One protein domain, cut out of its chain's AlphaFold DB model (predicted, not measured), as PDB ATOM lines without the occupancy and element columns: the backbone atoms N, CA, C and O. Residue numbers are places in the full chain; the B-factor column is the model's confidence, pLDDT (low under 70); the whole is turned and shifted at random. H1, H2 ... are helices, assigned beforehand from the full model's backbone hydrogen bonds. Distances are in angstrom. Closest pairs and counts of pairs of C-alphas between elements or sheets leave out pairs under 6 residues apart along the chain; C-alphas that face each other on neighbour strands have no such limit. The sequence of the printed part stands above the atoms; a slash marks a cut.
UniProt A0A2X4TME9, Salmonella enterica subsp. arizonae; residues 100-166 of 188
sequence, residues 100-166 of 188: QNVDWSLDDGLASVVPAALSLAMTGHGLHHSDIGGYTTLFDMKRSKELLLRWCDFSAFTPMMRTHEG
ATOM      1  N   GLN A 100     168.129 164.383 206.148       98.88
ATOM      2  CA  GLN A 100     167.232 164.405 207.313       98.88
ATOM      3  C   GLN A 100     167.315 163.108 208.135       98.88
ATOM      4  O   GLN A 100     167.461 162.001 207.594       98.88
ATOM      5  N   ASN A 101     167.112 163.226 209.445       98.69
ATOM      6  CA  ASN A 101     166.912 162.096 210.340       98.69
ATOM      7  C   ASN A 101     165.642 161.318 209.996       98.69
ATOM      8  O   ASN A 101     164.640 161.844 209.506       98.69
ATOM      9  N   VAL A 102     165.668 160.021 210.300       98.31
ATOM     10  CA  VAL A 102     164.493 159.147 210.180       98.31
ATOM     11  C   VAL A 102     163.558 159.283 211.393       98.31
ATOM     12  O   VAL A 102     163.162 158.283 211.998       98.31
ATOM     13  N   ASP A 103     163.210 160.523 211.751       98.31
ATOM     14  CA  ASP A 103     162.383 160.883 212.906       98.31
ATOM     15  C   ASP A 103     161.409 162.059 212.639       98.31
ATOM     16  O   ASP A 103     161.159 162.450 211.497       98.31
ATOM     17  N   TRP A 104     160.811 162.583 213.717       98.69
ATOM     18  CA  TRP A 104     159.841 163.687 213.718       98.69
ATOM     19  C   TRP A 104     160.398 164.991 214.307       98.69
ATOM     20  O   TRP A 104     159.622 165.866 214.694       98.69
ATOM     21  N   SER A 105     161.718 165.105 214.459       98.69
ATOM     22  CA  SER A 105     162.331 166.300 215.035       98.69
ATOM     23  C   SER A 105     162.045 167.534 214.172       98.69
ATOM     24  O   SER A 105     161.901 167.447 212.949       98.69
ATOM     25  N   LEU A 106     161.920 168.697 214.817       98.75
ATOM     26  CA  LEU A 106     161.645 169.950 214.109       98.75
ATOM     27  C   LEU A 106     162.853 170.411 213.291       98.75
ATOM     28  O   LEU A 106     162.686 170.868 212.162       98.75
ATOM     29  N   ASP A 107     164.047 170.265 213.858       98.69
ATOM     30  CA  ASP A 107     165.277 170.810 213.288       98.69
ATOM     31  C   ASP A 107     165.861 169.936 212.169       98.69
ATOM     32  O   ASP A 107     166.526 170.462 211.280       98.69
ATOM     33  N   ASP A 108     165.597 168.623 212.176       98.62
ATOM     34  CA  ASP A 108     166.271 167.682 211.269       98.62
ATOM     35  C   ASP A 108     165.386 166.520 210.767       98.62
ATOM     36  O   ASP A 108     165.852 165.644 210.045       98.62
ATOM     37  N   GLY A 109     164.101 166.484 211.131       98.62
ATOM     38  CA  GLY A 109     163.136 165.492 210.648       98.62
ATOM     39  C   GLY A 109     162.347 165.986 209.431       98.62
ATOM     40  O   GLY A 109     162.728 166.937 208.753       98.62
ATOM     41  N   LEU A 110     161.181 165.385 209.172       98.88
ATOM     42  CA  LEU A 110     160.301 165.777 208.053       98.88
ATOM     43  C   LEU A 110     159.988 167.287 208.031       98.88
ATOM     44  O   LEU A 110     159.897 167.889 206.960       98.88
ATOM     45  N   ALA A 111     159.826 167.904 209.204       98.81
ATOM     46  CA  ALA A 111     159.440 169.306 209.329       98.81
ATOM     47  C   ALA A 111     160.500 170.280 208.783       98.81
ATOM     48  O   ALA A 111     160.122 171.323 208.248       98.81
ATOM     49  N   SER A 112     161.791 169.939 208.858       98.94
ATOM     50  CA  SER A 112     162.888 170.820 208.428       98.94
ATOM     51  C   SER A 112     162.938 171.015 206.906       98.94
ATOM     52  O   SER A 112     163.453 172.020 206.412       98.94
ATOM     53  N   VAL A 113     162.306 170.117 206.142       98.94
ATOM     54  CA  VAL A 113     162.243 170.196 204.676       98.94
ATOM     55  C   VAL A 113     161.459 171.423 204.197       98.94
ATOM     56  O   VAL A 113     161.785 172.004 203.161       98.94
ATOM     57  N   VAL A 114     160.430 171.848 204.936       98.88
ATOM     58  CA  VAL A 114     159.593 172.999 204.561       98.88
ATOM     59  C   VAL A 114     160.372 174.324 204.615       98.88
ATOM     60  O   VAL A 114     160.403 175.012 203.592       98.88
ATOM     61  N   PRO A 115     161.040 174.708 205.725       98.88
ATOM     62  CA  PRO A 115     161.872 175.909 205.735       98.88
ATOM     63  C   PRO A 115     163.059 175.812 204.762       98.88
ATOM     64  O   PRO A 115     163.428 176.833 204.176       98.88
ATOM     65  N   ALA A 116     163.610 174.617 204.506       98.88
ATOM     66  CA  ALA A 116     164.631 174.429 203.471       98.88
ATOM     67  C   ALA A 116     164.096 174.789 202.069       98.88
ATOM     68  O   ALA A 116     164.706 175.583 201.353       98.88
ATOM     69  N   ALA A 117     162.905 174.301 201.708       98.94
ATOM     70  CA  ALA A 117     162.274 174.612 200.426       98.94
ATOM     71  C   ALA A 117     161.956 176.110 200.283       98.94
ATOM     72  O   ALA A 117     162.246 176.718 199.252       98.94
ATOM     73  N   LEU A 118     161.373 176.720 201.322       98.88
ATOM     74  CA  LEU A 118     160.969 178.129 201.297       98.88
ATOM     75  C   LEU A 118     162.175 179.077 201.246       98.88
ATOM     76  O   LEU A 118     162.155 180.052 200.496       98.88
ATOM     77  N   SER A 119     163.242 178.794 201.996       98.88
ATOM     78  CA  SER A 119     164.461 179.616 201.964       98.88
ATOM     79  C   SER A 119     165.175 179.542 200.609       98.88
ATOM     80  O   SER A 119     165.595 180.577 200.082       98.88
ATOM     81  N   LEU A 120     165.233 178.359 199.983       98.81
ATOM     82  CA  LEU A 120     165.733 178.200 198.614       98.81
ATOM     83  C   LEU A 120     164.874 178.950 197.592       98.81
ATOM     84  O   LEU A 120     165.426 179.649 196.738       98.81
ATOM     85  N   ALA A 121     163.545 178.881 197.713       98.75
ATOM     86  CA  ALA A 121     162.631 179.612 196.839       98.75
ATOM     87  C   ALA A 121     162.873 181.129 196.909       98.75
ATOM     88  O   ALA A 121     163.004 181.781 195.873       98.75
ATOM     89  N   MET A 122     163.038 181.681 198.117       98.81
ATOM     90  CA  MET A 122     163.360 183.102 198.314       98.81
ATOM     91  C   MET A 122     164.764 183.487 197.826       98.81
ATOM     92  O   MET A 122     165.021 184.660 197.567       98.81
ATOM     93  N   THR A 123     165.652 182.507 197.640       98.69
ATOM     94  CA  THR A 123     167.005 182.684 197.079       98.69
ATOM     95  C   THR A 123     167.065 182.322 195.583       98.69
ATOM     96  O   THR A 123     168.141 182.206 194.993       98.69
ATOM     97  N   GLY A 124     165.906 182.156 194.935       98.69
ATOM     98  CA  GLY A 124     165.785 181.981 193.487       98.69
ATOM     99  C   GLY A 124     165.939 180.546 192.977       98.69
ATOM    100  O   GLY A 124     166.113 180.367 191.774       98.69
ATOM    101  N   HIS A 125     165.871 179.527 193.841       98.75
ATOM    102  CA  HIS A 125     165.852 178.121 193.423       98.75
ATOM    103  C   HIS A 125     164.472 177.491 193.670       98.75
ATOM    104  O   HIS A 125     164.136 177.120 194.790       98.75
ATOM    105  N   GLY A 126     163.660 177.362 192.614       98.44
ATOM    106  CA  GLY A 126     162.249 176.950 192.725       98.44
ATOM    107  C   GLY A 126     161.973 175.441 192.683       98.44
ATOM    108  O   GLY A 126     160.847 175.026 192.944       98.44
ATOM    109  N   LEU A 127     162.967 174.614 192.342       98.88
ATOM    110  CA  LEU A 127     162.816 173.157 192.242       98.88
ATOM    111  C   LEU A 127     163.467 172.463 193.442       98.88
ATOM    112  O   LEU A 127     164.681 172.573 193.628       98.88
ATOM    113  N   HIS A 128     162.660 171.768 194.244       98.94
ATOM    114  CA  HIS A 128     163.093 171.147 195.494       98.94
ATOM    115  C   HIS A 128     162.312 169.861 195.812       98.94
ATOM    116  O   HIS A 128     161.102 169.798 195.596       98.94
ATOM    117  N   HIS A 129     162.987 168.859 196.381       98.94
ATOM    118  CA  HIS A 129     162.371 167.654 196.952       98.94
ATOM    119  C   HIS A 129     163.147 167.144 198.183       98.94
ATOM    120  O   HIS A 129     164.146 167.729 198.589       98.94
ATOM    121  N   SER A 130     162.696 166.046 198.795       98.94
ATOM    122  CA  SER A 130     163.383 165.374 199.916       98.94
ATOM    123  C   SER A 130     163.345 163.856 199.744       98.94
ATOM    124  O   SER A 130     162.587 163.344 198.916       98.94
ATOM    125  N   ASP A 131     164.159 163.130 200.511       98.88
ATOM    126  CA  ASP A 131     164.065 161.671 200.577       98.88
ATOM    127  C   ASP A 131     162.751 161.257 201.238       98.88
ATOM    128  O   ASP A 131     162.536 161.546 202.413       98.88
ATOM    129  N   ILE A 132     161.893 160.515 200.532       98.88
ATOM    130  CA  ILE A 132     160.681 159.950 201.139       98.88
ATOM    131  C   ILE A 132     161.091 159.008 202.282       98.88
ATOM    132  O   ILE A 132     161.593 157.899 202.061       98.88
ATOM    133  N   GLY A 133     160.863 159.469 203.514       98.31
ATOM    134  CA  GLY A 133     161.202 158.786 204.761       98.31
ATOM    135  C   GLY A 133     162.515 159.225 205.429       98.31
ATOM    136  O   GLY A 133     162.875 158.628 206.444       98.31
ATOM    137  N   GLY A 134     163.234 160.210 204.889       98.56
ATOM    138  CA  GLY A 134     164.516 160.688 205.422       98.56
ATOM    139  C   GLY A 134     165.684 159.750 205.112       98.56
ATOM    140  O   GLY A 134     165.524 158.752 204.408       98.56
ATOM    141  N   TYR A 135     166.864 160.026 205.658       98.56
ATOM    142  CA  TYR A 135     168.106 159.321 205.322       98.56
ATOM    143  C   TYR A 135     168.857 158.805 206.557       98.56
ATOM    144  O   TYR A 135     169.133 157.599 206.664       98.56
ATOM    145  N   THR A 136     169.178 159.701 207.494       98.38
ATOM    146  CA  THR A 136     170.139 159.457 208.572       98.38
ATOM    147  C   THR A 136     169.572 158.486 209.599       98.38
ATOM    148  O   THR A 136     168.679 158.794 210.381       98.38
ATOM    149  N   THR A 137     170.118 157.270 209.601       97.81
ATOM    150  CA  THR A 137     169.766 156.174 210.507       97.81
ATOM    151  C   THR A 137     170.955 155.878 211.417       97.81
ATOM    152  O   THR A 137     171.707 154.915 211.234       97.81
ATOM    153  N   LEU A 138     171.161 156.741 212.405       96.81
ATOM    154  CA  LEU A 138     172.216 156.606 213.406       96.81
ATOM    155  C   LEU A 138     171.630 156.394 214.798       96.81
ATOM    156  O   LEU A 138     170.434 156.567 215.022       96.81
ATOM    157  N   PHE A 139     172.492 155.960 215.718       94.31
ATOM    158  CA  PHE A 139     172.089 155.608 217.080       94.31
ATOM    159  C   PHE A 139     170.910 154.612 217.057       94.31
ATOM    160  O   PHE A 139     170.966 153.618 216.314       94.31
ATOM    161  N   ASP A 140     169.865 154.878 217.838       92.69
ATOM    162  CA  ASP A 140     168.657 154.055 217.930       92.69
ATOM    163  C   ASP A 140     167.526 154.496 216.986       92.69
ATOM    164  O   ASP A 140     166.454 153.888 216.992       92.69
ATOM    165  N   MET A 141     167.758 155.491 216.121       95.38
ATOM    166  CA  MET A 141     166.760 155.923 215.141       95.38
ATOM    167  C   MET A 141     166.471 154.818 214.123       95.38
ATOM    168  O   MET A 141     167.376 154.156 213.600       95.38
ATOM    169  N   LYS A 142     165.184 154.630 213.825       95.50
ATOM    170  CA  LYS A 142     164.691 153.731 212.783       95.50
ATOM    171  C   LYS A 142     163.461 154.349 212.142       95.50
ATOM    172  O   LYS A 142     162.513 154.701 212.839       95.50
ATOM    173  N   ARG A 143     163.454 154.396 210.811       97.56
ATOM    174  CA  ARG A 143     162.301 154.865 210.045       97.56
ATOM    175  C   ARG A 143     161.095 153.974 210.328       97.56
ATOM    176  O   ARG A 143     161.131 152.774 210.054       97.56
ATOM    177  N   SER A 144     160.025 154.553 210.862       97.50
ATOM    178  CA  SER A 144     158.763 153.840 211.043       97.50
ATOM    179  C   SER A 144     157.964 153.804 209.736       97.50
ATOM    180  O   SER A 144     158.149 154.634 208.842       97.50
ATOM    181  N   LYS A 145     157.026 152.853 209.626       97.56
ATOM    182  CA  LYS A 145     156.064 152.820 208.513       97.56
ATOM    183  C   LYS A 145     155.244 154.112 208.446       97.56
ATOM    184  O   LYS A 145     155.002 154.615 207.357       97.56
ATOM    185  N   GLU A 146     154.826 154.637 209.597       98.69
ATOM    186  CA  GLU A 146     154.069 155.888 209.672       98.69
ATOM    187  C   GLU A 146     154.869 157.061 209.104       98.69
ATOM    188  O   GLU A 146     154.350 157.784 208.258       98.69
ATOM    189  N   LEU A 147     156.140 157.201 209.497       98.62
ATOM    190  CA  LEU A 147     157.007 158.259 208.985       98.62
ATOM    191  C   LEU A 147     157.164 158.159 207.465       98.62
ATOM    192  O   LEU A 147     157.020 159.159 206.772       98.62
ATOM    193  N   LEU A 148     157.388 156.951 206.934       98.69
ATOM    194  CA  LEU A 148     157.489 156.732 205.490       98.69
ATOM    195  C   LEU A 148     156.216 157.167 204.748       98.69
ATOM    196  O   LEU A 148     156.304 157.843 203.726       98.69
ATOM    197  N   LEU A 149     155.039 156.787 205.257       98.75
ATOM    198  CA  LEU A 149     153.761 157.116 204.626       98.75
ATOM    199  C   LEU A 149     153.450 158.613 204.709       98.75
ATOM    200  O   LEU A 149     153.059 159.196 203.706       98.75
ATOM    201  N   ARG A 150     153.700 159.264 205.850       98.88
ATOM    202  CA  ARG A 150     153.519 160.719 205.981       98.88
ATOM    203  C   ARG A 150     154.472 161.510 205.096       98.88
ATOM    204  O   ARG A 150     154.080 162.528 204.535       98.88
ATOM    205  N   TRP A 151     155.702 161.034 204.928       98.88
ATOM    206  CA  TRP A 151     156.633 161.648 203.988       98.88
ATOM    207  C   TRP A 151     156.190 161.443 202.540       98.88
ATOM    208  O   TRP A 151     156.333 162.347 201.727       98.88
ATOM    209  N   CYS A 152     155.608 160.286 202.218       98.94
ATOM    210  CA  CYS A 152     155.023 160.032 200.906       98.94
ATOM    211  C   CYS A 152     153.840 160.972 200.621       98.94
ATOM    212  O   CYS A 152     153.790 161.547 199.534       98.94
ATOM    213  N   ASP A 153     152.941 161.172 201.596       98.88
ATOM    214  CA  ASP A 153     151.838 162.141 201.506       98.88
ATOM    215  C   ASP A 153     152.378 163.542 201.202       98.88
ATOM    216  O   ASP A 153     151.884 164.216 200.304       98.88
ATOM    217  N   PHE A 154     153.424 163.970 201.916       98.88
ATOM    218  CA  PHE A 154     154.070 165.261 201.695       98.88
ATOM    219  C   PHE A 154     154.704 165.366 200.299       98.88
ATOM    220  O   PHE A 154     154.428 166.314 199.564       98.88
ATOM    221  N   SER A 155     155.525 164.391 199.898       98.88
ATOM    222  CA  SER A 155     156.255 164.444 198.627       98.88
ATOM    223  C   SER A 155     155.351 164.369 197.396       98.88
ATOM    224  O   SER A 155     155.746 164.868 196.344       98.88
ATOM    225  N   ALA A 156     154.138 163.819 197.510       98.81
ATOM    226  CA  ALA A 156     153.145 163.838 196.434       98.81
ATOM    227  C   ALA A 156     152.731 165.263 196.008       98.81
ATOM    228  O   ALA A 156     152.273 165.455 194.884       98.81
ATOM    229  N   PHE A 157     152.934 166.262 196.873       98.88
ATOM    230  CA  PHE A 157     152.689 167.681 196.589       98.88
ATOM    231  C   PHE A 157     153.989 168.467 196.333       98.88
ATOM    232  O   PHE A 157     154.023 169.689 196.476       98.88
ATOM    233  N   THR A 158     155.065 167.777 195.945       98.88
ATOM    234  CA  THR A 158     156.354 168.365 195.539       98.88
ATOM    235  C   THR A 158     156.668 167.983 194.082       98.88
ATOM    236  O   THR A 158     156.089 167.022 193.576       98.88
ATOM    237  N   PRO A 159     157.567 168.689 193.367       98.69
ATOM    238  CA  PRO A 159     157.823 168.426 191.945       98.69
ATOM    239  C   PRO A 159     158.510 167.082 191.644       98.69
ATOM    240  O   PRO A 159     158.630 166.724 190.474       98.69
ATOM    241  N   MET A 160     158.989 166.342 192.652       98.81
ATOM    242  CA  MET A 160     159.667 165.058 192.457       98.81
ATOM    243  C   MET A 160     159.463 164.126 193.656       98.81
ATOM    244  O   MET A 160     159.801 164.462 194.788       98.81
ATOM    245  N   MET A 161     158.978 162.912 193.391       98.88
ATOM    246  CA  MET A 161     158.903 161.834 194.379       98.88
ATOM    247  C   MET A 161     160.107 160.902 194.225       98.88
ATOM    248  O   MET A 161     160.296 160.300 193.168       98.88
ATOM    249  N   ARG A 162     160.911 160.750 195.281       98.81
ATOM    250  CA  ARG A 162     162.058 159.832 195.298       98.81
ATOM    251  C   ARG A 162     162.257 159.242 196.690       98.81
ATOM    252  O   ARG A 162     162.266 159.958 197.685       98.81
ATOM    253  N   THR A 163     162.442 157.929 196.765       98.62
ATOM    254  CA  THR A 163     162.769 157.224 198.013       98.62
ATOM    255  C   THR A 163     164.278 157.172 198.256       98.62
ATOM    256  O   THR A 163     165.072 157.340 197.330       98.62
ATOM    257  N   HIS A 164     164.676 156.835 199.482       98.50
ATOM    258  CA  HIS A 164     166.050 156.456 199.812       98.50
ATOM    259  C   HIS A 164     166.059 155.309 200.830       98.50
ATOM    260  O   HIS A 164     165.304 155.344 201.805       98.50
ATOM    261  N   GLU A 165     166.910 154.293 200.658       97.50
ATOM    262  CA  GLU A 165     167.014 153.180 201.627       97.50
ATOM    263  C   GLU A 165     167.573 153.610 202.994       97.50
ATOM    264  O   GLU A 165     167.412 152.904 203.985       97.50
ATOM    265  N   GLY A 166     168.227 154.770 203.033       96.12
ATOM    266  CA  GLY A 166     168.986 155.294 204.171       96.12
ATOM    267  C   GLY A 166     170.382 154.674 204.285       96.12
ATOM    268  O   GLY A 166     170.710 153.695 203.616       96.12
TER     269      GLY A 166
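Overview. This is residues 100 to 166 of the 188 residues of a protein of Salmonella enterica subsp. arizonae (UniProt A0A2X4TME9). Little of this domain is regular structure: two helices, H1 and the shorter H2, run the same way, offset along the long axis, and a long loop, residues 123 to 144, folds back from the end of H1 to the start of H2. The tail after H2 folds back too, with residues 162 to 163 pairing, parallel, with residues 131 to 132 of that loop. The 67 printed residues have two named helices, H1 then H2, and no named strand; the class is all helix, with 24 residues in named elements. The whole is compact, radius of gyration of the C-alphas 11.8 A, but elongated, spanning 37 by 21 by 15 A.

Along the chain. H1, residues 110 to 122, is 20.1 A long from C-alpha 110 at (160.301, 165.777, 208.053). H2, residues 145 to 155, is 15.3 A long and ends at C-alpha 155 at (156.255, 164.444, 198.627).

Arrangement. H1 and H2 are close but not clearly touching; their closest C-alphas, of Leu 110 and Trp 151, are 6.9 A apart. They run the same way at a shallow tilt of 17 degrees. Every O i to N i+4 pair of H2 is within hydrogen-bond range, and 7 of 9 in H1.

Size, cuts and confidence. The C-alphas farthest apart, of Gly 124 and Asp 140, are 37.2 A apart. The H1 to H2 link is long, the printed part has no cut, and no printed residue is under pLDDT 70.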